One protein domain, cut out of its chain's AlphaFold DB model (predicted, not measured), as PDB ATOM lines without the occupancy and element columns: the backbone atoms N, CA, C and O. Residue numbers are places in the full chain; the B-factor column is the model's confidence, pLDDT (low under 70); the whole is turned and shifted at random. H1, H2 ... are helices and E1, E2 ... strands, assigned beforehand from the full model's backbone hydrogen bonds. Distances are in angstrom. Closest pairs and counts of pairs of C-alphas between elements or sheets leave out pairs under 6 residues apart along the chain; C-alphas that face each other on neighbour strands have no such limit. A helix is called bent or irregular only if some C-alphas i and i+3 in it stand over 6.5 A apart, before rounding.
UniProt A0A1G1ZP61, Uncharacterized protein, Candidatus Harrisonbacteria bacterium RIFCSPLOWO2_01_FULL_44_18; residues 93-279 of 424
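What this domain is: This is residues 93 to 279 of the 424 residues of an uncharacterized protein of Candidatus Harrisonbacteria bacterium RIFCSPLOWO2_01_FULL_44_18 (UniProt A0A1G1ZP61). A twisted sheet of seven strands, E3 to E9, forms the main slab; H1 and H2 cover part of one face, and the small sheet of E2, E1 and E10 lies partly face to face with the other, as a sandwich. H5 packs on the far side of the small sheet, and the E3 and E4 end of the large sheet reaches past the small one. You have 187 printed residues with ten named strands and five named helices, in the order E1 E2 E3 E4 E5 E6 H1 H2 E7 E8 E9 E10 H3 H4 H5. Both sheets are antiparallel, in the orders E3 E4 E5 E6 E7 E8 E9 and E2 E1 E10. The class is mixed, helices and strands, and the whole is compact, with a radius of gyration of the C-alphas of 16.0 A and spans of 48 by 43 by 36 A.

Where its parts are: Start the large sheet at C-alpha 122, (-9.047, 0.600, 40.593), where E3, residues 122 to 129, begins its 21.0 A. Next come E4, residues 134 to 141, 20.8 A, which bends by 55 degrees at residue 138; E5, residues 150 to 153; and E6, residues 157 to 164, 21.7 A. Then look for E7, residues 204 to 211, 21.1 A; E8, residues 216 to 223, 22.4 A; and E9, residues 226 to 232, 19.7 A. Find C-alpha 93 at (-13.418, 15.368, 37.040); from there E1, residues 93 to 100, runs 24.0 A, and E2, residues 104 to 112, 26.1 A, while E10 is residues 237 to 240. The helices are H1, residues 176 to 183; H2, residues 189 to 198; H3, residues 247 to 254, irregular with C-alphas 248 and 251 at 7.7 A; H4, residues 260 to 263; and H5, residues 265 to 279, 21.4 A, ending at C-alpha 279, (-36.710, 12.298, 31.171).

How they stand to each other: In the large sheet E3 E4 E5 E6 and E7 E8 E9 are meanders, each strand the antiparallel neighbour of the one before. Look at N 160 and O 208 of E6 and E7, 3.2 A apart, and at N 219 and O 230 of the hairpin E8 and E9, 2.8 A, both within hydrogen-bond range. H1 and H2 lie on the same face of this sheet, each at a height of 8.5 A over it. H1 is over E6, along it at 9 degrees on the local plane; H2 is over E8, along it at 13 degrees on the local plane. H1 and H2 are close but not clearly touching, with the closest C-alphas those of Leu 183 and Ser 192, 6.0 A. H3 only grazes the large sheet with its residues 247 to 249. The two sheets make a sandwich, two sheets face to face, with strands at 30 degrees; the closest C-alphas of E1 and E6 are those of Cys 94 and Asp 162, 5.2 A. In the small sheet N 97 of E1 and O 108 of E2 are 2.9 A apart, and N 98 of E1 and O 238 of E10 2.8 A, within hydrogen-bond range. H5 is on the small sheet at a height of 7.7 A, over E10; the closest C-alphas are those of Cys 239 and Gln 273, 6.0 A. H4 is on neither sheet. Every O i to N i+4 pair is within hydrogen-bond range in H1, H2 and H5; in H3 0 of 4 are, with 3 of 5 O i to N i+3 pairs, and H4 is too short for such a pair.

The domain as a whole: The two C-alphas farthest apart are those of Lys 131 and Lys 254, at 47.8 A. The printed part has no cut, and its one long link is E6 to H1, with 11 residues. Mean pLDDT of the printed part is 83.2; look for values under 70 at residues 102 to 106, 113 to 117, 250 to 263, 271 and 274 to 279.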
ATOM      1  N   GLY A  93     -12.075  14.976  37.459       72.38
ATOM      2  CA  GLY A  93     -13.418  15.368  37.040       72.38
ATOM      3  C   GLY A  93     -14.435  14.325  37.490       72.38
ATOM      4  O   GLY A  93     -14.143  13.140  37.469       72.38
ATOM      5  N   CYS A  94     -15.628  14.754  37.880       78.25
ATOM      6  CA  CYS A  94     -16.705  13.874  38.311       78.25
ATOM      7  C   CYS A  94     -18.060  14.504  37.969       78.25
ATOM      8  O   CYS A  94     -18.183  15.733  37.896       78.25
ATOM      9  N   THR A  95     -19.084  13.683  37.743       77.81
ATOM     10  CA  THR A  95     -20.467  14.162  37.591       77.81
ATOM     11  C   THR A  95     -21.400  13.296  38.419       77.81
ATOM     12  O   THR A  95     -21.473  12.088  38.193       77.81
ATOM     13  N   SER A  96     -22.157  13.915  39.321       82.00
ATOM     14  CA  SER A  96     -23.150  13.239  40.156       82.00
ATOM     15  C   SER A  96     -24.573  13.693  39.826       82.00
ATOM     16  O   SER A  96     -24.811  14.838  39.437       82.00
ATOM     17  N   GLY A  97     -25.554  12.811  40.015       81.88
ATOM     18  CA  GLY A  97     -26.967  13.123  39.822       81.88
ATOM     19  C   GLY A  97     -27.866  12.342  40.769       81.88
ATOM     20  O   GLY A  97     -27.586  11.195  41.081       81.88
ATOM     21  N   ALA A  98     -28.956  12.942  41.224       82.44
ATOM     22  CA  ALA A  98     -29.948  12.297  42.068       82.44
ATOM     23  C   ALA A  98     -31.353  12.511  41.519       82.44
ATOM     24  O   ALA A  98     -31.677  13.579  40.998       82.44
ATOM     25  N   VAL A  99     -32.201  11.510  41.720       78.12
ATOM     26  CA  VAL A  99     -33.641  11.586  41.487       78.12
ATOM     27  C   VAL A  99     -34.331  11.098  42.747       78.12
ATOM     28  O   VAL A  99     -34.138   9.954  43.155       78.12
ATOM     29  N   ASN A 100     -35.135  11.960  43.365       81.81
ATOM     30  CA  ASN A 100     -35.967  11.611  44.511       81.81
ATOM     31  C   ASN A 100     -37.432  11.520  44.077       81.81
ATOM     32  O   ASN A 100     -38.266  12.332  44.461       81.81
ATOM     33  N   GLY A 101     -37.755  10.554  43.224       71.12
ATOM     34  CA  GLY A 101     -39.117  10.356  42.744       71.12
ATOM     35  C   GLY A 101     -40.027   9.678  43.779       71.12
ATOM     36  O   GLY A 101     -39.553   8.983  44.683       71.12
ATOM     37  N   PRO A 102     -41.359   9.797  43.621       61.88
ATOM     38  CA  PRO A 102     -42.321   9.093  44.472       61.88
ATOM     39  C   PRO A 102     -42.203   7.568  44.331       61.88
ATOM     40  O   PRO A 102     -42.407   6.843  45.305       61.88
ATOM     41  N   ARG A 103     -41.845   7.093  43.127       53.94
ATOM     42  CA  ARG A 103     -41.695   5.669  42.800       53.94
ATOM     43  C   ARG A 103     -40.256   5.167  42.873       53.94
ATOM     44  O   ARG A 103     -40.075   4.040  43.301       53.94
ATOM     45  N   TYR A 104     -39.268   5.972  42.486       57.72
ATOM     46  CA  TYR A 104     -37.860   5.570  42.459       57.72
ATOM     47  C   TYR A 104     -36.988   6.649  43.086       57.72
ATOM     48  O   TYR A 104     -37.127   7.827  42.752       57.72
ATOM     49  N   ARG A 105     -36.069   6.232  43.955       67.06
ATOM     50  CA  ARG A 105     -35.037   7.094  44.534       67.06
ATOM     51  C   ARG A 105     -33.688   6.543  44.155       67.06
ATOM     52  O   ARG A 105     -33.389   5.410  44.528       67.06
ATOM     53  N   PHE A 106     -32.889   7.317  43.440       68.81
ATOM     54  CA  PHE A 106     -31.559   6.859  43.099       68.81
ATOM     55  C   PHE A 106     -30.535   7.970  43.011       68.81
ATOM     56  O   PHE A 106     -30.870   9.134  42.779       68.81
ATOM     57  N   ILE A 107     -29.279   7.567  43.184       76.62
ATOM     58  CA  ILE A 107     -28.119   8.414  42.940       76.62
ATOM     59  C   ILE A 107     -27.213   7.751  41.919       76.62
ATOM     60  O   ILE A 107     -26.966   6.546  41.983       76.62
ATOM     61  N   ILE A 108     -26.754   8.561  40.975       76.94
ATOM     62  CA  ILE A 108     -25.809   8.202  39.935       76.94
ATOM     63  C   ILE A 108     -24.534   9.013  40.106       76.94
ATOM     64  O   ILE A 108     -24.571  10.170  40.531       76.94
ATOM     65  N   HIS A 109     -23.415   8.419  39.724       80.31
ATOM     66  CA  HIS A 109     -22.131   9.096  39.730       80.31
ATOM     67  C   HIS A 109     -21.241   8.557  38.613       80.31
ATOM     68  O   HIS A 109     -21.314   7.370  38.290       80.31
ATOM     69  N   ASN A 110     -20.419   9.432  38.038       76.88
ATOM     70  CA  ASN A 110     -19.416   9.109  37.035       76.88
ATOM     71  C   ASN A 110     -18.069   9.752  37.385       76.88
ATOM     72  O   ASN A 110     -18.011  10.955  37.641       76.88
ATOM     73  N   GLU A 111     -17.012   8.950  37.288       76.75
ATOM     74  CA  GLU A 111     -15.613   9.345  37.454       76.75
ATOM     75  C   GLU A 111     -14.964   9.656  36.097       76.75
ATOM     76  O   GLU A 111     -14.955   8.813  35.191       76.75
ATOM     77  N   ASP A 112     -14.378  10.848  35.970       73.81
ATOM     78  CA  ASP A 112     -13.553  11.263  34.836       73.81
ATOM     79  C   ASP A 112     -12.076  11.282  35.250       73.81
ATOM     80  O   ASP A 112     -11.603  12.199  35.931       73.81
ATOM     81  N   GLU A 113     -11.321  10.299  34.767       68.69
ATOM     82  CA  GLU A 113      -9.896  10.181  35.067       68.69
ATOM     83  C   GLU A 113      -8.982  10.408  33.861       68.69
ATOM     84  O   GLU A 113      -9.365  10.248  32.696       68.69
ATOM     85  N   ASP A 114      -7.734  10.780  34.154       62.81
ATOM     86  CA  ASP A 114      -6.696  10.911  33.131       62.81
ATOM     87  C   ASP A 114      -6.328   9.528  32.560       62.81
ATOM     88  O   ASP A 114      -6.397   8.499  33.235       62.81
ATOM     89  N   LYS A 115      -5.857   9.501  31.312       62.94
ATOM     90  CA  LYS A 115      -5.496   8.305  30.525       62.94
ATOM     91  C   LYS A 115      -4.526   7.344  31.223       62.94
ATOM     92  O   LYS A 115      -4.376   6.202  30.798       62.94
ATOM     93  N   TRP A 116      -3.817   7.819  32.245       62.81
ATOM     94  CA  TRP A 116      -2.856   7.033  33.015       62.81
ATOM     95  C   TRP A 116      -3.517   6.148  34.075       62.81
ATOM     96  O   TRP A 116      -2.925   5.147  34.471       62.81
ATOM     97  N   ARG A 117      -4.735   6.481  34.520       69.56
ATOM     98  CA  ARG A 117      -5.524   5.628  35.410       69.56
ATOM     99  C   ARG A 117      -6.426   4.733  34.568       69.56
ATOM    100  O   ARG A 117      -7.247   5.187  33.773       69.56
ATOM    101  N   SER A 118      -6.242   3.426  34.729       73.75
ATOM    102  CA  SER A 118      -7.031   2.399  34.048       73.75
ATOM    103  C   SER A 118      -8.044   1.767  35.001       73.75
ATOM    104  O   SER A 118      -7.864   1.806  36.216       73.75
ATOM    105  N   MET A 119      -9.059   1.065  34.484       74.19
ATOM    106  CA  MET A 119      -9.932   0.250  35.348       74.19
ATOM    107  C   MET A 119      -9.152  -0.791  36.166       74.19
ATOM    108  O   MET A 119      -9.664  -1.290  37.165       74.19
ATOM    109  N   LYS A 120      -7.933  -1.150  35.737       84.12
ATOM    110  CA  LYS A 120      -7.066  -2.090  36.454       84.12
ATOM    111  C   LYS A 120      -6.352  -1.443  37.645       84.12
ATOM    112  O   LYS A 120      -6.015  -2.148  38.584       84.12
ATOM    113  N   SER A 121      -6.176  -0.117  37.641       86.94
ATOM    114  CA  SER A 121      -5.648   0.638  38.789       86.94
ATOM    115  C   SER A 121      -6.720   0.975  39.835       86.94
ATOM    116  O   SER A 121      -6.470   1.787  40.724       86.94
ATOM    117  N   CYS A 122      -7.906   0.378  39.715       87.69
ATOM    118  CA  CYS A 122      -9.047   0.600  40.593       87.69
ATOM    119  C   CYS A 122      -9.558  -0.738  41.135       87.69
ATOM    120  O   CYS A 122      -9.447  -1.777  40.475       87.69
ATOM    121  N   ALA A 123     -10.176  -0.699  42.308       85.12
ATOM    122  CA  ALA A 123     -10.853  -1.837  42.899       85.12
ATOM    123  C   ALA A 123     -12.171  -1.414  43.546       85.12
ATOM    124  O   ALA A 123     -12.292  -0.312  44.077       85.12
ATOM    125  N   LEU A 124     -13.142  -2.324  43.547       87.56
ATOM    126  CA  LEU A 124     -14.266  -2.245  44.464       87.56
ATOM    127  C   LEU A 124     -13.856  -2.923  45.770       87.56
ATOM    128  O   LEU A 124     -13.647  -4.137  45.825       87.56
ATOM    129  N   LEU A 125     -13.683  -2.122  46.814       89.38
ATOM    130  CA  LEU A 125     -13.324  -2.615  48.134       89.38
ATOM    131  C   LEU A 125     -14.588  -3.036  48.874       89.38
ATOM    132  O   LEU A 125     -15.553  -2.283  48.908       89.38
ATOM    133  N   HIS A 126     -14.543  -4.190  49.529       89.75
ATOM    134  CA  HIS A 126     -15.512  -4.650  50.516       89.75
ATOM    135  C   HIS A 126     -14.798  -4.737  51.860       89.75
ATOM    136  O   HIS A 126     -14.150  -5.732  52.187       89.75
ATOM    137  N   TYR A 127     -14.872  -3.652  52.621       92.12
ATOM    138  CA  TYR A 127     -14.088  -3.444  53.827       92.12
ATOM    139  C   TYR A 127     -14.893  -3.791  55.074       92.12
ATOM    140  O   TYR A 127     -16.039  -3.370  55.230       92.12
ATOM    141  N   ARG A 128     -14.279  -4.514  56.008       89.00
ATOM    142  CA  ARG A 128     -14.842  -4.847  57.316       89.00
ATOM    143  C   ARG A 128     -13.782  -4.686  58.397       89.00
ATOM    144  O   ARG A 128     -12.780  -5.387  58.389       89.00
ATOM    145  N   ASN A 129     -14.077  -3.872  59.404       92.25
ATOM    146  CA  ASN A 129     -13.312  -3.855  60.647       92.25
ATOM    147  C   ASN A 129     -14.134  -4.535  61.745       92.25
ATOM    148  O   ASN A 129     -15.163  -4.016  62.185       92.25
ATOM    149  N   ARG A 130     -13.707  -5.727  62.180       87.00
ATOM    150  CA  ARG A 130     -14.434  -6.497  63.204       87.00
ATOM    151  C   ARG A 130     -14.367  -5.833  64.581       87.00
ATOM    152  O   ARG A 130     -15.377  -5.809  65.271       87.00
ATOM    153  N   LYS A 131     -13.215  -5.262  64.945       90.44
ATOM    154  CA  LYS A 131     -12.979  -4.649  66.262       90.44
ATOM    155  C   LYS A 131     -13.796  -3.370  66.459       90.44
ATOM    156  O   LYS A 131     -14.332  -3.145  67.534       90.44
ATOM    157  N   LYS A 132     -13.895  -2.545  65.416       89.19
ATOM    158  CA  LYS A 132     -14.655  -1.281  65.424       89.19
ATOM    159  C   LYS A 132     -16.111  -1.443  64.960       89.19
ATOM    160  O   LYS A 132     -16.872  -0.487  65.010       89.19
ATOM    161  N   ASN A 133     -16.489  -2.646  64.526       90.19
ATOM    162  CA  ASN A 133     -17.836  -3.021  64.101       90.19
ATOM    163  C   ASN A 133     -18.443  -2.126  63.001       90.19
ATOM    164  O   ASN A 133     -19.571  -1.655  63.117       90.19
ATOM    165  N   PHE A 134     -17.711  -1.927  61.905       87.31
ATOM    166  CA  PHE A 134     -18.249  -1.282  60.703       87.31
ATOM    167  C   PHE A 134     -17.862  -2.046  59.440       87.31
ATOM    168  O   PHE A 134     -16.885  -2.809  59.415       87.31
ATOM    169  N   ARG A 135     -18.647  -1.847  58.380       88.81
ATOM    170  CA  ARG A 135     -18.360  -2.352  57.038       88.81
ATOM    171  C   ARG A 135     -18.772  -1.328  55.995       88.81
ATOM    172  O   ARG A 135     -19.828  -0.714  56.114       88.81
ATOM    173  N   TYR A 136     -17.980  -1.205  54.945       90.44
ATOM    174  CA  TYR A 136     -18.320  -0.364  53.811       90.44
ATOM    175  C   TYR A 136     -17.917  -1.019  52.502       90.44
ATOM    176  O   TYR A 136     -17.181  -2.007  52.463       90.44
ATOM    177  N   SER A 137     -18.417  -0.466  51.413       90.50
ATOM    178  CA  SER A 137     -17.880  -0.705  50.092       90.50
ATOM    179  C   SER A 137     -17.647   0.611  49.372       90.50
ATOM    180  O   SER A 137     -18.356   1.593  49.587       90.50
ATOM    181  N   SER A 138     -16.574   0.648  48.598       91.44
ATOM    182  CA  SER A 138     -16.058   1.875  48.004       91.44
ATOM    183  C   SER A 138     -15.343   1.535  46.714       91.44
ATOM    184  O   SER A 138     -14.529   0.606  46.683       91.44
ATOM    185  N   PHE A 139     -15.647   2.275  45.654       88.81
ATOM    186  CA  PHE A 139     -14.758   2.318  44.508       88.81
ATOM    187  C   PHE A 139     -13.508   3.092  44.910       88.81
ATOM    188  O   PHE A 139     -13.592   4.232  45.358       88.81
ATOM    189  N   ALA A 140     -12.352   2.452  44.801       91.88
ATOM    190  CA  ALA A 140     -11.097   3.019  45.255       91.88
ATOM    191  C   ALA A 140     -10.020   2.889  44.186       91.88
ATOM    192  O   ALA A 140      -9.897   1.867  43.502       91.88
ATOM    193  N   TYR A 141      -9.190   3.918  44.102       92.94
ATOM    194  CA  TYR A 141      -7.965   3.900  43.328       92.94
ATOM    195  C   TYR A 141      -6.837   3.315  44.174       92.94
ATOM    196  O   TYR A 141      -6.648   3.704  45.327       92.94
ATOM    197  N   PHE A 142      -6.044   2.404  43.610       95.38
ATOM    198  CA  PHE A 142      -4.851   1.936  44.312       95.38
ATOM    199  C   PHE A 142      -3.907   3.114  44.588       95.38
ATOM    200  O   PHE A 142      -3.596   3.897  43.686       95.38
ATOM    201  N   GLY A 143      -3.459   3.218  45.841       95.50
ATOM    202  CA  GLY A 143      -2.605   4.302  46.328       95.50
ATOM    203  C   GLY A 143      -3.359   5.461  46.983       95.50
ATOM    204  O   GLY A 143      -2.722   6.338  47.559       95.50
ATOM    205  N   GLU A 144      -4.692   5.464  46.939       96.06
ATOM    206  CA  GLU A 144      -5.529   6.472  47.592       96.06
ATOM    207  C   GLU A 144      -6.393   5.839  48.691       96.06
ATOM    208  O   GLU A 144      -6.817   4.684  48.592       96.06
ATOM    209  N   LEU A 145      -6.671   6.600  49.752       98.12
ATOM    210  CA  LEU A 145      -7.684   6.239  50.738       98.12
ATOM    211  C   LEU A 145      -9.062   6.134  50.066       98.12
ATOM    212  O   LEU A 145      -9.440   6.960  49.235       98.12
ATOM    213  N   ALA A 146      -9.835   5.131  50.479       97.12
ATOM    214  CA  ALA A 146     -11.221   4.959  50.054       97.12
ATOM    215  C   ALA A 146     -12.093   6.166  50.449       97.12
ATOM    216  O   ALA A 146     -11.817   6.840  51.441       97.12
ATOM    217  N   GLY A 147     -13.189   6.398  49.722       95.69
ATOM    218  CA  GLY A 147     -14.104   7.522  49.967       95.69
ATOM    219  C   GLY A 147     -14.064   8.603  48.886       95.69
ATOM    220  O   GLY A 147     -15.041   9.329  48.734       95.69
ATOM    221  N   ASN A 148     -12.988   8.668  48.096       92.50
ATOM    222  CA  ASN A 148     -12.786   9.634  47.007       92.50
ATOM    223  C   ASN A 148     -13.489   9.240  45.683       92.50
ATOM    224  O   ASN A 148     -12.947   9.448  44.606       92.50
ATOM    225  N   ALA A 149     -14.647   8.592  45.767       89.81
ATOM    226  CA  ALA A 149     -15.467   8.253  44.605       89.81
ATOM    227  C   ALA A 149     -16.912   8.001  45.051       89.81
ATOM    228  O   ALA A 149     -17.487   8.792  45.801       89.81
ATOM    229  N   PHE A 150     -17.485   6.856  44.682       86.62
ATOM    230  CA  PHE A 150     -18.782   6.394  45.158       86.62
ATOM    231  C   PHE A 150     -18.675   5.283  46.204       86.62
ATOM    232  O   PHE A 150     -17.824   4.389  46.134       86.62
ATOM    233  N   ASN A 151     -19.565   5.349  47.195       92.62
ATOM    234  CA  ASN A 151     -19.426   4.608  48.438       92.62
ATOM    235  C   ASN A 151     -20.768   4.257  49.081       92.62
ATOM    236  O   ASN A 151     -21.747   4.992  48.950       92.62
ATOM    237  N   TRP A 152     -20.786   3.175  49.860       91.12
ATOM    238  CA  TRP A 152     -21.900   2.824  50.737       91.12
ATOM    239  C   TRP A 152     -21.439   2.034  51.956       91.12
ATOM    240  O   TRP A 152     -20.379   1.411  51.942       91.12
ATOM    241  N   ASN A 153     -22.232   2.033  53.025       83.38
ATOM    242  CA  ASN A 153     -21.919   1.276  54.231       83.38
ATOM    243  C   ASN A 153     -23.071   0.409  54.738       83.38
ATOM    244  O   ASN A 153     -24.202   0.459  54.252       83.38
ATOM    245  N   ASN A 154     -22.771  -0.423  55.735       83.12
ATOM    246  CA  ASN A 154     -23.724  -1.376  56.301       83.12
ATOM    247  C   ASN A 154     -24.860  -0.737  57.118       83.12
ATOM    248  O   ASN A 154     -25.697  -1.475  57.633       83.12
ATOM    249  N   ASN A 155     -24.877   0.589  57.260       80.44
ATOM    250  CA  ASN A 155     -25.945   1.333  57.926       80.44
ATOM    251  C   ASN A 155     -26.956   1.920  56.925       80.44
ATOM    252  O   ASN A 155     -27.866   2.643  57.319       80.44
ATOM    253  N   GLY A 156     -26.805   1.621  55.628       77.94
ATOM    254  CA  GLY A 156     -27.673   2.159  54.582       77.94
ATOM    255  C   GLY A 156     -27.364   3.614  54.224       77.94
ATOM    256  O   GLY A 156     -28.208   4.270  53.619       77.94
ATOM    257  N   LEU A 157     -26.180   4.116  54.591       84.50
ATOM    258  CA  LEU A 157     -25.658   5.391  54.109       84.50
ATOM    259  C   LEU A 157     -24.874   5.152  52.817       84.50
ATOM    260  O   LEU A 157     -23.983   4.301  52.776       84.50
ATOM    261  N   PHE A 158     -25.179   5.930  51.789       89.06
ATOM    262  CA  PHE A 158     -24.438   5.981  50.538       89.06
ATOM    263  C   PHE A 158     -24.000   7.434  50.275       89.06
ATOM    264  O   PHE A 158     -24.683   8.380  50.683       89.06
ATOM    265  N   PHE A 159     -22.857   7.611  49.612       94.75
ATOM    266  CA  PHE A 159     -22.475   8.900  49.048       94.75
ATOM    267  C   PHE A 159     -21.519   8.775  47.867       94.75
ATOM    268  O   PHE A 159     -20.654   7.895  47.841       94.75
ATOM    269  N   SER A 160     -21.643   9.706  46.925       92.75
ATOM    270  CA  SER A 160     -20.605  10.023  45.943       92.75
ATOM    271  C   SER A 160     -19.939  11.352  46.269       92.75
ATOM    272  O   SER A 160     -20.487  12.143  47.047       92.75
ATOM    273  N   VAL A 161     -18.763  11.593  45.687       95.50
ATOM    274  CA  VAL A 161     -18.053  12.862  45.828       95.50
ATOM    275  C   VAL A 161     -17.683  13.456  44.478       95.50
ATOM    276  O   VAL A 161     -17.194  12.744  43.615       95.50
ATOM    277  N   ASP A 162     -17.846  14.766  44.327       90.88
ATOM    278  CA  ASP A 162     -17.278  15.518  43.210       90.88
ATOM    279  C   ASP A 162     -16.247  16.514  43.767       90.88
ATOM    280  O   ASP A 162     -16.547  17.329  44.647       90.88
ATOM    281  N   ALA A 163     -14.992  16.447  43.306       89.56
ATOM    282  CA  ALA A 163     -13.955  17.383  43.745       89.56
ATOM    283  C   ALA A 163     -14.328  18.811  43.326       89.56
ATOM    284  O   ALA A 163     -14.563  19.066  42.147       89.56
ATOM    285  N   VAL A 164     -14.355  19.752  44.272       88.44
ATOM    286  CA  VAL A 164     -14.724  21.152  44.010       88.44
ATOM    287  C   VAL A 164     -13.549  22.077  44.303       88.44
ATOM    288  O   VAL A 164     -12.998  22.112  45.405       88.44
ATOM    289  N   SER A 165     -13.134  22.848  43.300       74.56
ATOM    290  CA  SER A 165     -11.997  23.762  43.436       74.56
ATOM    291  C   SER A 165     -12.450  25.130  43.943       74.56
ATOM    292  O   SER A 165     -13.236  25.805  43.282       74.56
ATOM    293  N   GLY A 166     -11.922  25.569  45.087       74.94
ATOM    294  CA  GLY A 166     -12.061  26.950  45.559       74.94
ATOM    295  C   GLY A 166     -10.752  27.735  45.432       74.94
ATOM    296  O   GLY A 166      -9.696  27.157  45.185       74.94
ATOM    297  N   ARG A 167     -10.801  29.062  45.617       73.44
ATOM    298  CA  ARG A 167      -9.602  29.927  45.568       73.44
ATOM    299  C   ARG A 167      -8.589  29.633  46.671       73.44
ATOM    300  O   ARG A 167      -7.393  29.803  46.466       73.44
ATOM    301  N   ARG A 168      -9.082  29.303  47.864       84.88
ATOM    302  CA  ARG A 168      -8.250  29.091  49.045       84.88
ATOM    303  C   ARG A 168      -8.169  27.608  49.355       84.88
ATOM    304  O   ARG A 168      -9.163  26.891  49.260       84.88
ATOM    305  N   VAL A 169      -6.984  27.211  49.784       89.38
ATOM    306  CA  VAL A 169      -6.674  25.881  50.288       89.38
ATOM    307  C   VAL A 169      -6.016  26.073  51.649       89.38
ATOM    308  O   VAL A 169      -5.054  26.833  51.767       89.38
ATOM    309  N   ASP A 170      -6.534  25.413  52.680       93.06
ATOM    310  CA  ASP A 170      -5.930  25.422  54.013       93.06
ATOM    311  C   ASP A 170      -5.026  24.199  54.180       93.06
ATOM    312  O   ASP A 170      -5.418  23.172  54.728       93.06
ATOM    313  N   LEU A 171      -3.778  24.321  53.729       92.00
ATOM    314  CA  LEU A 171      -2.789  23.240  53.799       92.00
ATOM    315  C   LEU A 171      -2.452  22.786  55.230       92.00
ATOM    316  O   LEU A 171      -1.729  21.811  55.396       92.00
ATOM    317  N   LYS A 172      -2.938  23.481  56.267       91.50
ATOM    318  CA  LYS A 172      -2.782  23.066  57.664       91.50
ATOM    319  C   LYS A 172      -3.969  22.242  58.165       91.50
ATOM    320  O   LYS A 172      -3.904  21.763  59.295       91.50
ATOM    321  N   SER A 173      -5.050  22.098  57.404       94.88
ATOM    322  CA  SER A 173      -6.234  21.299  57.756       94.88
ATOM    323  C   SER A 173      -6.189  19.900  57.135       94.88
ATOM    324  O   SER A 173      -5.280  19.583  56.373       94.88
ATOM    325  N   ALA A 174      -7.120  19.022  57.525       95.38
ATOM    326  CA  ALA A 174      -7.125  17.644  57.037       95.38
ATOM    327  C   ALA A 174      -7.350  17.608  55.510       95.38
ATOM    328  O   ALA A 174      -8.238  18.321  55.028       95.38
ATOM    329  N   PRO A 175      -6.582  16.808  54.743       96.00
ATOM    330  CA  PRO A 175      -6.835  16.620  53.318       96.00
ATOM    331  C   PRO A 175      -8.221  16.025  53.077       96.00
ATOM    332  O   PRO A 175      -8.678  15.179  53.853       96.00
ATOM    333  N   ARG A 176      -8.873  16.406  51.973       95.50
ATOM    334  CA  ARG A 176     -10.249  15.970  51.675       95.50
ATOM    335  C   ARG A 176     -10.419  14.442  51.644       95.50
ATOM    336  O   ARG A 176     -11.473  13.938  52.018       95.50
ATOM    337  N   TYR A 177      -9.378  13.689  51.274       97.44
ATOM    338  CA  TYR A 177      -9.412  12.217  51.259       97.44
ATOM    339  C   TYR A 177      -9.574  11.615  52.660       97.44
ATOM    340  O   TYR A 177     -10.292  10.633  52.825       97.44
ATOM    341  N   PHE A 178      -8.970  12.222  53.684       97.88
ATOM    342  CA  PHE A 178      -9.101  11.755  55.065       97.88
ATOM    343  C   PHE A 178     -10.517  11.982  55.607       97.88
ATOM    344  O   PHE A 178     -11.063  11.112  56.287       97.88
ATOM    345  N   GLU A 179     -11.138  13.117  55.274       96.38
ATOM    346  CA  GLU A 179     -12.540  13.370  55.620       96.38
ATOM    347  C   GLU A 179     -13.477  12.378  54.924       96.38
ATOM    348  O   GLU A 179     -14.301  11.747  55.587       96.38
ATOM    349  N   ALA A 180     -13.319  12.182  53.611       97.50
ATOM    350  CA  ALA A 180     -14.125  11.230  52.852       97.50
ATOM    351  C   ALA A 180     -13.978   9.795  53.390       97.50
ATOM    352  O   ALA A 180     -14.974   9.095  53.580       97.50
ATOM    353  N   ARG A 181     -12.754   9.380  53.740       98.19
ATOM    354  CA  ARG A 181     -12.490   8.074  54.358       98.19
ATOM    355  C   ARG A 181     -13.179   7.913  55.710       98.19
ATOM    356  O   ARG A 181     -13.700   6.830  55.990       98.19
ATOM    357  N   ARG A 182     -13.213   8.966  56.536       97.25
ATOM    358  CA  ARG A 182     -13.910   8.972  57.835       97.25
ATOM    359  C   ARG A 182     -15.423   8.843  57.683       97.25
ATOM    360  O   ARG A 182     -16.063   8.203  58.520       97.25
ATOM    361  N   LEU A 183     -16.001   9.420  56.633       97.88
ATOM    362  CA  LEU A 183     -17.445   9.376  56.383       97.88
ATOM    363  C   LEU A 183     -17.970   7.970  56.059       97.88
ATOM    364  O   LEU A 183     -19.130   7.678  56.344       97.88
ATOM    365  N   LEU A 184     -17.125   7.070  55.542       97.44
ATOM    366  CA  LEU A 184     -17.489   5.661  55.312       97.44
ATOM    367  C   LEU A 184     -17.925   4.938  56.593       97.44
ATOM    368  O   LEU A 184     -18.715   3.995  56.543       97.44
ATOM    369  N   GLU A 185     -17.425   5.391  57.741       96.44
ATOM    370  CA  GLU A 185     -17.660   4.786  59.055       96.44
ATOM    371  C   GLU A 185     -18.848   5.415  59.800       96.44
ATOM    372  O   GLU A 185     -19.197   4.965  60.890       96.44
ATOM    373  N   SER A 186     -19.491   6.436  59.221       95.62
ATOM    374  CA  SER A 186     -20.644   7.104  59.827       95.62
ATOM    375  C   SER A 186     -21.859   6.182  59.944       95.62
ATOM    376  O   SER A 186     -22.199   5.425  59.030       95.62
ATOM    377  N   LYS A 187     -22.587   6.293  61.054       92.06
ATOM    378  CA  LYS A 187     -23.785   5.484  61.321       92.06
ATOM    379  C   LYS A 187     -25.015   5.949  60.560       92.06
ATOM    380  O   LYS A 187     -25.934   5.166  60.363       92.06
ATOM    381  N   ASN A 188     -25.069   7.227  60.216       91.12
ATOM    382  CA  ASN A 188     -26.221   7.850  59.586       91.12
ATOM    383  C   ASN A 188     -25.839   9.205  58.991       91.12
ATOM    384  O   ASN A 188     -24.753   9.743  59.235       91.12
ATOM    385  N   LEU A 189     -26.773   9.782  58.244       96.31
ATOM    386  CA  LEU A 189     -26.617  11.085  57.622       96.31
ATOM    387  C   LEU A 189     -26.380  12.195  58.657       96.31
ATOM    388  O   LEU A 189     -25.571  13.093  58.429       96.31
ATOM    389  N   LYS A 190     -27.053  12.134  59.813       98.06
ATOM    390  CA  LYS A 190     -26.898  13.131  60.883       98.06
ATOM    391  C   LYS A 190     -25.450  13.191  61.380       98.06
ATOM    392  O   LYS A 190     -24.903  14.286  61.469       98.06
ATOM    393  N   GLU A 191     -24.825  12.045  61.652       98.12
ATOM    394  CA  GLU A 191     -23.422  11.967  62.078       98.12
ATOM    395  C   GLU A 191     -22.481  12.548  61.017       98.12
ATOM    396  O   GLU A 191     -21.641  13.387  61.344       98.12
ATOM    397  N   SER A 192     -22.668  12.176  59.746       98.25
ATOM    398  CA  SER A 192     -21.874  12.702  58.629       98.25
ATOM    399  C   SER A 192     -21.949  14.227  58.531       98.25
ATOM    400  O   SER A 192     -20.922  14.899  58.435       98.25
ATOM    401  N   LEU A 193     -23.154  14.798  58.613       98.44
ATOM    402  CA  LEU A 193     -23.347  16.249  58.562       98.44
ATOM    403  C   LEU A 193     -22.767  16.957  59.793       98.44
ATOM    404  O   LEU A 193     -22.196  18.040  59.660       98.44
ATOM    405  N   SER A 194     -22.900  16.368  60.985       98.31
ATOM    406  CA  SER A 194     -22.294  16.899  62.211       98.31
ATOM    407  C   SER A 194     -20.769  16.919  62.120       98.31
ATOM    408  O   SER A 194     -20.161  17.947  62.415       98.31
ATOM    409  N   PHE A 195     -20.155  15.833  61.643       97.75
ATOM    410  CA  PHE A 195     -18.713  15.760  61.415       97.75
ATOM    411  C   PHE A 195     -18.242  16.835  60.428       97.75
ATOM    412  O   PHE A 195     -17.339  17.608  60.749       97.75
ATOM    413  N   LEU A 196     -18.898  16.948  59.268       97.56
ATOM    414  CA  LEU A 196     -18.535  17.938  58.251       97.56
ATOM    415  C   LEU A 196     -18.686  19.380  58.747       97.56
ATOM    416  O   LEU A 196     -17.946  20.253  58.306       97.56
ATOM    417  N   ARG A 197     -19.644  19.678  59.630       97.62
ATOM    418  CA  ARG A 197     -19.811  21.028  60.202       97.62
ATOM    419  C   ARG A 197     -18.775  21.350  61.277       97.62
ATOM    420  O   ARG A 197     -18.350  22.495  61.368       97.62
ATOM    421  N   ALA A 198     -18.379  20.361  62.075       96.62
ATOM    422  CA  ALA A 198     -17.458  20.560  63.192       96.62
ATOM    423  C   ALA A 198     -15.986  20.688  62.764       96.62
ATOM    424  O   ALA A 198     -15.182  21.259  63.497       96.62
ATOM    425  N   ASN A 199     -15.619  20.161  61.593       94.69
ATOM    426  CA  ASN A 199     -14.224  20.056  61.169       94.69
ATOM    427  C   ASN A 199     -13.874  21.034  60.044       94.69
ATOM    428  O   ASN A 199     -14.698  21.348  59.187       94.69
ATOM    429  N   LYS A 200     -12.626  21.516  60.035       93.69
ATOM    430  CA  LYS A 200     -12.051  22.254  58.902       93.69
ATOM    431  C   LYS A 200     -11.361  21.281  57.952       93.69
ATOM    432  O   LYS A 200     -10.655  20.380  58.405       93.69
ATOM    433  N   SER A 201     -11.484  21.553  56.660       92.56
ATOM    434  CA  SER A 201     -10.851  20.784  55.594       92.56
ATOM    435  C   SER A 201      -9.835  21.623  54.820       92.56
ATOM    436  O   SER A 201      -9.945  22.851  54.762       92.56
ATOM    437  N   ALA A 202      -8.827  20.975  54.234       93.81
ATOM    438  CA  ALA A 202      -7.845  21.660  53.398       93.81
ATOM    439  C   ALA A 202      -8.461  22.141  52.079       93.81
ATOM    440  O   ALA A 202      -8.259  23.283  51.668       93.81
ATOM    441  N   SER A 203      -9.259  21.280  51.453       92.69
ATOM    442  CA  SER A 203     -10.140  21.594  50.330       92.69
ATOM    443  C   SER A 203     -11.466  20.842  50.485       92.69
ATOM    444  O   SER A 203     -11.728  20.269  51.541       92.69
ATOM    445  N   GLY A 204     -12.348  20.904  49.491       90.44
ATOM    446  CA  GLY A 204     -13.709  20.396  49.606       90.44
ATOM    447  C   GLY A 204     -14.073  19.354  48.561       90.44
ATOM    448  O   GLY A 204     -13.534  19.341  47.454       90.44
ATOM    449  N   PHE A 205     -15.056  18.538  48.924       95.12
ATOM    450  CA  PHE A 205     -15.915  17.838  47.983       95.12
ATOM    451  C   PHE A 205     -17.308  18.463  48.002       95.12
ATOM    452  O   PHE A 205     -17.749  19.035  49.010       95.12
ATOM    453  N   HIS A 206     -18.010  18.321  46.888       96.56
ATOM    454  CA  HIS A 206     -19.440  18.104  46.946       96.56
ATOM    455  C   HIS A 206     -19.684  16.640  47.310       96.56
ATOM    456  O   HIS A 206     -19.060  15.761  46.734       96.56
ATOM    457  N   TYR A 207     -20.555  16.390  48.277       98.00
ATOM    458  CA  TYR A 207     -21.020  15.062  48.638       98.00
ATOM    459  C   TYR A 207     -22.498  14.953  48.280       98.00
ATOM    460  O   TYR A 207     -23.314  15.757  48.743       98.00
ATOM    461  N   LEU A 208     -22.859  13.927  47.516       97.06
ATOM    462  CA  LEU A 208     -24.252  13.584  47.264       97.06
ATOM    463  C   LEU A 208     -24.623  12.387  48.134       97.06
ATOM    464  O   LEU A 208     -24.331  11.248  47.784       97.06
ATOM    465  N   PHE A 209     -25.223  12.651  49.292       97.38
ATOM    466  CA  PHE A 209     -25.603  11.613  50.245       97.38
ATOM    467  C   PHE A 209     -27.011  11.094  49.986       97.38
ATOM    468  O   PHE A 209     -27.932  11.859  49.697       97.38
ATOM    469  N   GLY A 210     -27.194   9.804  50.232       88.56
ATOM    470  CA  GLY A 210     -28.493   9.162  50.357       88.56
ATOM    471  C   GLY A 210     -28.501   8.233  51.564       88.56
ATOM    472  O   GLY A 210     -27.504   7.574  51.858       88.56
ATOM    473  N   GLU A 211     -29.612   8.196  52.289       86.00
ATOM    474  CA  GLU A 211     -29.790   7.313  53.439       86.00
ATOM    475  C   GLU A 211     -31.060   6.483  53.272       86.00
ATOM    476  O   GLU A 211     -32.168   7.018  53.274       86.00
ATOM    477  N   ALA A 212     -30.900   5.165  53.164       77.19
ATOM    478  CA  ALA A 212     -32.004   4.242  52.916       77.19
ATOM    479  C   ALA A 212     -33.034   4.235  54.059       77.19
ATOM    480  O   ALA A 212     -34.234   4.157  53.806       77.19
ATOM    481  N   VAL A 213     -32.575   4.363  55.311       76.38
ATOM    482  CA  VAL A 213     -33.440   4.316  56.503       76.38
ATOM    483  C   VAL A 213     -34.386   5.515  56.554       76.38
ATOM    484  O   VAL A 213     -35.588   5.345  56.737       76.38
ATOM    485  N   SER A 214     -33.860   6.730  56.374       82.25
ATOM    486  CA  SER A 214     -34.671   7.954  56.395       82.25
ATOM    487  C   SER A 214     -35.267   8.309  55.032       82.25
ATOM    488  O   SER A 214     -36.106   9.203  54.948       82.25
ATOM    489  N   LYS A 215     -34.839   7.624  53.963       81.62
ATOM    490  CA  LYS A 215     -35.178   7.908  52.560       81.62
ATOM    491  C   LYS A 215     -34.810   9.332  52.126       81.62
ATOM    492  O   LYS A 215     -35.430   9.888  51.217       81.62
ATOM    493  N   ARG A 216     -33.812   9.936  52.776       89.94
ATOM    494  CA  ARG A 216     -33.369  11.307  52.503       89.94
ATOM    495  C   ARG A 216     -32.240  11.317  51.491       89.94
ATOM    496  O   ARG A 216     -31.357  10.462  51.533       89.94
ATOM    497  N   ILE A 217     -32.255  12.328  50.629       92.94
ATOM    498  CA  ILE A 217     -31.161  12.655  49.722       92.94
ATOM    499  C   ILE A 217     -30.725  14.085  50.011       92.94
ATOM    500  O   ILE A 217     -31.559  14.992  50.046       92.94
ATOM    501  N   VAL A 218     -29.428  14.299  50.227       97.88
ATOM    502  CA  VAL A 218     -28.888  15.640  50.455       97.88
ATOM    503  C   VAL A 218     -27.643  15.894  49.618       97.88
ATOM    504  O   VAL A 218     -26.729  15.076  49.543       97.88
ATOM    505  N   SER A 219     -27.613  17.075  49.019       98.06
ATOM    506  CA  SER A 219     -26.436  17.679  48.418       98.06
ATOM    507  C   SER A 219     -25.673  18.438  49.498       98.06
ATOM    508  O   SER A 219     -26.271  19.214  50.251       98.06
ATOM    509  N   VAL A 220     -24.362  18.237  49.603       98.31
ATOM    510  CA  VAL A 220     -23.522  18.892  50.612       98.31
ATOM    511  C   VAL A 220     -22.275  19.454  49.959       98.31
ATOM    512  O   VAL A 220     -21.447  18.703  49.470       98.31
ATOM    513  N   GLU A 221     -22.084  20.766  50.006       97.31
ATOM    514  CA  GLU A 221     -20.823  21.383  49.597       97.31
ATOM    515  C   GLU A 221     -19.982  21.703  50.829       97.31
ATOM    516  O   GLU A 221     -20.457  22.328  51.784       97.31
ATOM    517  N   LYS A 222     -18.713  21.296  50.797       94.69
ATOM    518  CA  LYS A 222     -17.722  21.624  51.821       94.69
ATOM    519  C   LYS A 222     -16.742  22.653  51.273       94.69
ATOM    520  O   LYS A 222     -16.197  22.463  50.196       94.69
ATOM    521  N   TYR A 223     -16.470  23.714  52.028       92.62
ATOM    522  CA  TYR A 223     -15.384  24.642  51.718       92.62
ATOM    523  C   TYR A 223     -14.720  25.147  52.997       92.62
ATOM    524  O   TYR A 223     -15.282  25.971  53.727       92.62
ATOM    525  N   LEU A 224     -13.496  24.680  53.251       89.44
ATOM    526  CA  LEU A 224     -12.713  25.015  54.441       89.44
ATOM    527  C   LEU A 224     -13.487  24.677  55.732       89.44
ATOM    528  O   LEU A 224     -13.792  23.520  56.003       89.44
ATOM    529  N   GLY A 225     -13.828  25.680  56.543       91.44
ATOM    530  CA  GLY A 225     -14.635  25.511  57.755       91.44
ATOM    531  C   GLY A 225     -16.149  25.573  57.536       91.44
ATOM    532  O   GLY A 225     -16.891  25.417  58.494       91.44
ATOM    533  N   GLN A 226     -16.625  25.819  56.313       93.94
ATOM    534  CA  GLN A 226     -18.046  26.024  56.023       93.94
ATOM    535  C   GLN A 226     -18.643  24.805  55.321       93.94
ATOM    536  O   GLN A 226     -18.000  24.202  54.462       93.94
ATOM    537  N   THR A 227     -19.892  24.484  55.655       96.94
ATOM    538  CA  THR A 227     -20.630  23.352  55.085       96.94
ATOM    539  C   THR A 227     -22.024  23.818  54.692       96.94
ATOM    540  O   THR A 227     -22.796  24.254  55.545       96.94
ATOM    541  N   SER A 228     -22.349  23.724  53.405       97.25
ATOM    542  CA  SER A 228     -23.675  24.027  52.874       97.25
ATOM    543  C   SER A 228     -24.431  22.730  52.612       97.25
ATOM    544  O   SER A 228     -23.873  21.817  52.016       97.25
ATOM    545  N   VAL A 229     -25.693  22.644  53.033       98.12
ATOM    546  CA  VAL A 229     -26.522  21.439  52.888       98.12
ATOM    547  C   VAL A 229     -27.830  21.821  52.215       98.12
ATOM    548  O   VAL A 229     -28.518  22.715  52.702       98.12
ATOM    549  N   LEU A 230     -28.173  21.131  51.131       97.75
ATOM    550  CA  LEU A 230     -29.459  21.231  50.452       97.75
ATOM    551  C   LEU A 230     -30.115  19.855  50.447       97.75
ATOM    552  O   LEU A 230     -29.497  18.864  50.064       97.75
ATOM    553  N   GLU A 231     -31.362  19.787  50.890       97.12
ATOM    554  CA  GLU A 231     -32.139  18.555  50.828       97.12
ATOM    555  C   GLU A 231     -32.904  18.485  49.514       97.12
ATOM    556  O   GLU A 231     -33.583  19.440  49.157       97.12
ATOM    557  N   ILE A 232     -32.795  17.346  48.831       94.19
ATOM    558  CA  ILE A 232     -33.468  17.078  47.561       94.19
ATOM    559  C   ILE A 232     -34.808  16.438  47.911       94.19
ATOM    560  O   ILE A 232     -34.858  15.303  48.397       94.19
ATOM    561  N   LYS A 233     -35.889  17.196  47.756       92.06
ATOM    562  CA  LYS A 233     -37.240  16.824  48.187       92.06
ATOM    563  C   LYS A 233     -37.874  15.817  47.235       92.06
ATOM    564  O   LYS A 233     -37.403  15.570  46.129       92.06
ATOM    565  N   SER A 234     -38.957  15.195  47.694       84.56
ATOM    566  CA  SER A 234     -39.731  14.272  46.862       84.56
ATOM    567  C   SER A 234     -40.253  14.993  45.615       84.56
ATOM    568  O   SER A 234     -40.827  16.070  45.727       84.56
ATOM    569  N   GLY A 235     -40.083  14.380  44.447       80.06
ATOM    570  CA  GLY A 235     -40.384  14.957  43.136       80.06
ATOM    571  C   GLY A 235     -39.216  15.709  42.493       80.06
ATOM    572  O   GLY A 235     -39.304  16.047  41.317       80.06
ATOM    573  N   GLU A 236     -38.117  15.942  43.215       85.19
ATOM    574  CA  GLU A 236     -36.980  16.703  42.700       85.19
ATOM    575  C   GLU A 236     -35.892  15.813  42.090       85.19
ATOM    576  O   GLU A 236     -35.683  14.653  42.463       85.19
ATOM    577  N   SER A 237     -35.145  16.412  41.169       83.38
ATOM    578  CA  SER A 237     -33.878  15.896  40.662       83.38
ATOM    579  C   SER A 237     -32.771  16.909  40.914       83.38
ATOM    580  O   SER A 237     -33.010  18.116  40.881       83.38
ATOM    581  N   PHE A 238     -31.550  16.428  41.095       88.50
ATOM    582  CA  PHE A 238     -30.384  17.263  41.337       88.50
ATOM    583  C   PHE A 238     -29.194  16.758  40.535       88.50
ATOM    584  O   PHE A 238     -29.075  15.564  40.288       88.50
ATOM    585  N   CYS A 239     -28.310  17.659  40.125       86.12
ATOM    586  CA  CYS A 239     -27.057  17.316  39.464       86.12
ATOM    587  C   CYS A 239     -25.942  18.173  40.043       86.12
ATOM    588  O   CYS A 239     -26.174  19.326  40.416       86.12
ATOM    589  N   HIS A 240     -24.741  17.613  40.076       91.94
ATOM    590  CA  HIS A 240     -23.530  18.300  40.493       91.94
ATOM    591  C   HIS A 240     -22.341  17.878  39.625       91.94
ATOM    592  O   HIS A 240     -22.398  16.891  38.888       91.94
ATOM    593  N   SER A 241     -21.303  18.701  39.641       83.94
ATOM    594  CA  SER A 241     -20.039  18.444  38.967       83.94
ATOM    595  C   SER A 241     -18.903  19.059  39.793       83.94
ATOM    596  O   SER A 241     -18.892  19.008  41.009       83.94
ATOM    597  N   ASN A 242     -17.895  19.670  39.187       86.88
ATOM    598  CA  ASN A 242     -16.676  20.037  39.909       86.88
ATOM    599  C   ASN A 242     -16.605  21.517  40.333       86.88
ATOM    600  O   ASN A 242     -15.517  22.083  40.456       86.88
ATOM    601  N   HIS A 243     -17.748  22.186  40.515       87.25
ATOM    602  CA  HIS A 243     -17.806  23.599  40.919       87.25
ATOM    603  C   HIS A 243     -18.928  23.878  41.923       87.25
ATOM    604  O   HIS A 243     -19.934  23.175  41.948       87.25
ATOM    605  N   TYR A 244     -18.770  24.923  42.741       91.06
ATOM    606  CA  TYR A 244     -19.762  25.266  43.758       91.06
ATOM    607  C   TYR A 244     -21.032  25.852  43.129       91.06
ATOM    608  O   TYR A 244     -20.983  26.787  42.321       91.06
ATOM    609  N   ILE A 245     -22.192  25.347  43.536       91.19
ATOM    610  CA  ILE A 245     -23.511  25.795  43.087       91.19
ATOM    611  C   ILE A 245     -24.446  26.175  44.232       91.19
ATOM    612  O   ILE A 245     -25.421  26.884  43.966       91.19
ATOM    613  N   HIS A 246     -24.158  25.791  45.481       93.38
ATOM    614  CA  HIS A 246     -24.986  26.197  46.613       93.38
ATOM    615  C   HIS A 246     -24.916  27.712  46.840       93.38
ATOM    616  O   HIS A 246     -23.870  28.344  46.683       93.38
ATOM    617  N   GLY A 247     -26.036  28.296  47.285       88.94
ATOM    618  CA  GLY A 247     -26.160  29.734  47.559       88.94
ATOM    619  C   GLY A 247     -25.052  30.280  48.466       88.94
ATOM    620  O   GLY A 247     -24.463  31.308  48.147       88.94
ATOM    621  N   LEU A 248     -24.690  29.532  49.519       89.00
ATOM    622  CA  LEU A 248     -23.652  29.908  50.491       89.00
ATOM    623  C   LEU A 248     -22.278  30.165  49.850       89.00
ATOM    624  O   LEU A 248     -21.468  30.923  50.381       89.00
ATOM    625  N   PHE A 249     -21.995  29.527  48.715       86.06
ATOM    626  CA  PHE A 249     -20.719  29.642  48.011       86.06
ATOM    627  C   PHE A 249     -20.865  30.325  46.643       86.06
ATOM    628  O   PHE A 249     -19.888  30.449  45.909       86.06
ATOM    629  N   ARG A 250     -22.058  30.841  46.315       65.62
ATOM    630  CA  ARG A 250     -22.386  31.422  45.006       65.62
ATOM    631  C   ARG A 250     -21.602  32.701  44.698       65.62
ATOM    632  O   ARG A 250     -21.269  32.917  43.540       65.62
ATOM    633  N   GLU A 251     -21.240  33.511  45.691       54.38
ATOM    634  CA  GLU A 251     -20.396  34.706  45.482       54.38
ATOM    635  C   GLU A 251     -18.932  34.365  45.188       54.38
ATOM    636  O   GLU A 251     -18.232  35.116  44.511       54.38
ATOM    637  N   LYS A 252     -18.493  33.160  45.569       54.84
ATOM    638  CA  LYS A 252     -17.173  32.638  45.200       54.84
ATOM    639  C   LYS A 252     -17.126  32.239  43.713       54.84
ATOM    640  O   LYS A 252     -16.037  32.013  43.193       54.84
ATOM    641  N   LYS A 253     -18.261  32.260  42.983       48.66
ATOM    642  CA  LYS A 253     -18.334  31.982  41.531       48.66
ATOM    643  C   LYS A 253     -17.608  32.993  40.651       48.66
ATOM    644  O   LYS A 253     -17.038  32.600  39.631       48.66
ATOM    645  N   LYS A 254     -17.616  34.277  41.037       43.97
ATOM    646  CA  LYS A 254     -16.887  35.351  40.327       43.97
ATOM    647  C   LYS A 254     -15.372  35.229  40.493       43.97
ATOM    648  O   LYS A 254     -14.610  35.926  39.830       43.97
ATOM    649  N   GLU A 255     -14.946  34.334  41.375       45.75
ATOM    650  CA  GLU A 255     -13.592  34.283  41.874       45.75
ATOM    651  C   GLU A 255     -12.814  33.027  41.431       45.75
ATOM    652  O   GLU A 255     -11.588  33.016  41.360       45.75
ATOM    653  N   GLU A 256     -13.495  31.959  41.060       49.47
ATOM    654  CA  GLU A 256     -12.866  30.706  40.641       49.47
ATOM    655  C   GLU A 256     -11.982  30.879  39.370       49.47
ATOM    656  O   GLU A 256     -12.419  31.408  38.348       49.47
ATOM    657  N   GLY A 257     -10.714  30.455  39.452       47.28
ATOM    658  CA  GLY A 257      -9.666  30.729  38.457       47.28
ATOM    659  C   GLY A 257      -9.700  29.895  37.164       47.28
ATOM    660  O   GLY A 257     -10.587  29.077  36.923       47.28
ATOM    661  N   ARG A 258      -8.659  30.102  36.340       42.75
ATOM    662  CA  ARG A 258      -8.424  29.616  34.957       42.75
ATOM    663  C   ARG A 258      -8.759  28.129  34.684       42.75
ATOM    664  O   ARG A 258      -9.160  27.809  33.570       42.75
ATOM    665  N   ARG A 259      -8.697  27.251  35.698       48.50
ATOM    666  CA  ARG A 259      -8.936  25.788  35.609       48.50
ATOM    667  C   ARG A 259     -10.338  25.376  35.155       48.50
ATOM    668  O   ARG A 259     -10.496  24.349  34.509       48.50
ATOM    669  N   LYS A 260     -11.356  26.193  35.435       50.53
ATOM    670  CA  LYS A 260     -12.767  25.897  35.118       50.53
ATOM    671  C   LYS A 260     -13.087  25.742  33.634       50.53
ATOM    672  O   LYS A 260     -14.084  25.116  33.284       50.53
ATOM    673  N   LYS A 261     -12.317  26.403  32.763       43.69
ATOM    674  CA  LYS A 261     -12.537  26.330  31.311       43.69
ATOM    675  C   LYS A 261     -12.010  25.016  30.726       43.69
ATOM    676  O   LYS A 261     -12.456  24.627  29.654       43.69
ATOM    677  N   GLU A 262     -11.103  24.335  31.423       46.41
ATOM    678  CA  GLU A 262     -10.356  23.193  30.887       46.41
ATOM    679  C   GLU A 262     -11.014  21.835  31.215       46.41
ATOM    680  O   GLU A 262     -10.884  20.891  30.436       46.41
ATOM    681  N   ASP A 263     -11.774  21.715  32.315       54.59
ATOM    682  CA  ASP A 263     -12.374  20.434  32.737       54.59
ATOM    683  C   ASP A 263     -13.788  20.156  32.170       54.59
ATOM    684  O   ASP A 263     -14.233  18.999  32.138       54.59
ATOM    685  N   GLY A 264     -14.479  21.190  31.676       70.19
ATOM    686  CA  GLY A 264     -15.841  21.118  31.136       70.19
ATOM    687  C   GLY A 264     -16.954  21.036  32.192       70.19
ATOM    688  O   GLY A 264     -18.077  20.674  31.855       70.19
ATOM    689  N   SER A 265     -16.673  21.362  33.456       72.31
ATOM    690  CA  SER A 265     -17.572  21.183  34.608       72.31
ATOM    691  C   SER A 265     -18.936  21.881  34.477       72.31
ATOM    692  O   SER A 265     -19.969  21.251  34.720       72.31
ATOM    693  N   PHE A 266     -18.977  23.141  34.023       76.69
ATOM    694  CA  PHE A 266     -20.237  23.869  33.779       76.69
ATOM    695  C   PHE A 266     -21.068  23.242  32.665       76.69
ATOM    696  O   PHE A 266     -22.287  23.144  32.774       76.69
ATOM    697  N   TYR A 267     -20.398  22.819  31.593       70.12
ATOM    698  CA  TYR A 267     -21.059  22.202  30.455       70.12
ATOM    699  C   TYR A 267     -21.641  20.841  30.840       70.12
ATOM    700  O   TYR A 267     -22.819  20.595  30.598       70.12
ATOM    701  N   ARG A 268     -20.862  19.994  31.531       75.38
ATOM    702  CA  ARG A 268     -21.340  18.709  32.062       75.38
ATOM    703  C   ARG A 268     -22.545  18.890  32.979       75.38
ATOM    704  O   ARG A 268     -23.525  18.176  32.808       75.38
ATOM    705  N   LEU A 269     -22.509  19.875  33.882       76.56
ATOM    706  CA  LEU A 269     -23.649  20.165  34.753       76.56
ATOM    707  C   LEU A 269     -24.889  20.582  33.956       76.56
ATOM    708  O   LEU A 269     -25.960  20.030  34.184       76.56
ATOM    709  N   LYS A 270     -24.743  21.518  33.009       72.19
ATOM    710  CA  LYS A 270     -25.851  21.981  32.160       72.19
ATOM    711  C   LYS A 270     -26.503  20.813  31.416       72.19
ATOM    712  O   LYS A 270     -27.716  20.641  31.487       72.19
ATOM    713  N   ILE A 271     -25.696  19.977  30.761       68.50
ATOM    714  CA  ILE A 271     -26.184  18.811  30.013       68.50
ATOM    715  C   ILE A 271     -26.837  17.779  30.942       68.50
ATOM    716  O   ILE A 271     -27.898  17.248  30.616       68.50
ATOM    717  N   ALA A 272     -26.242  17.503  32.106       70.19
ATOM    718  CA  ALA A 272     -26.823  16.589  33.088       70.19
ATOM    719  C   ALA A 272     -28.200  17.082  33.560       70.19
ATOM    720  O   ALA A 272     -29.157  16.311  33.563       70.19
ATOM    721  N   GLN A 273     -28.323  18.376  33.871       71.75
ATOM    722  CA  GLN A 273     -29.579  18.993  34.292       71.75
ATOM    723  C   GLN A 273     -30.650  18.925  33.201       71.75
ATOM    724  O   GLN A 273     -31.769  18.503  33.488       71.75
ATOM    725  N   GLU A 274     -30.317  19.293  31.960       66.00
ATOM    726  CA  GLU A 274     -31.245  19.250  30.821       66.00
ATOM    727  C   GLU A 274     -31.753  17.827  30.545       66.00
ATOM    728  O   GLU A 274     -32.939  17.628  30.274       66.00
ATOM    729  N   ASN A 275     -30.879  16.824  30.648       59.66
ATOM    730  CA  ASN A 275     -31.238  15.436  30.366       59.66
ATOM    731  C   ASN A 275     -32.019  14.775  31.508       59.66
ATOM    732  O   ASN A 275     -32.999  14.078  31.229       59.66
ATOM    733  N   LEU A 276     -31.647  15.012  32.775       61.03
ATOM    734  CA  LEU A 276     -32.404  14.486  33.918       61.03
ATOM    735  C   LEU A 276     -33.808  15.104  33.993       61.03
ATOM    736  O   LEU A 276     -34.789  14.389  34.188       61.03
ATOM    737  N   THR A 277     -33.948  16.417  33.792       51.41
ATOM    738  CA  THR A 277     -35.269  17.069  33.873       51.41
ATOM    739  C   THR A 277     -36.212  16.647  32.745       51.41
ATOM    740  O   THR A 277     -37.399  16.422  32.993       51.41
ATOM    741  N   ARG A 278     -35.707  16.469  31.514       41.56
ATOM    742  CA  ARG A 278     -36.526  16.055  30.357       41.56
ATOM    743  C   ARG A 278     -37.079  14.635  30.468       41.56
ATOM    744  O   ARG A 278     -38.186  14.386  29.994       41.56
ATOM    745  N   THR A 279     -36.331  13.718  31.071       42.62
ATOM    746  CA  THR A 279     -36.710  12.298  31.171       42.62
ATOM    747  C   THR A 279     -37.592  11.994  32.383       42.62
ATOM    748  O   THR A 279     -38.432  11.097  32.304       42.62
TER     749      THR A 279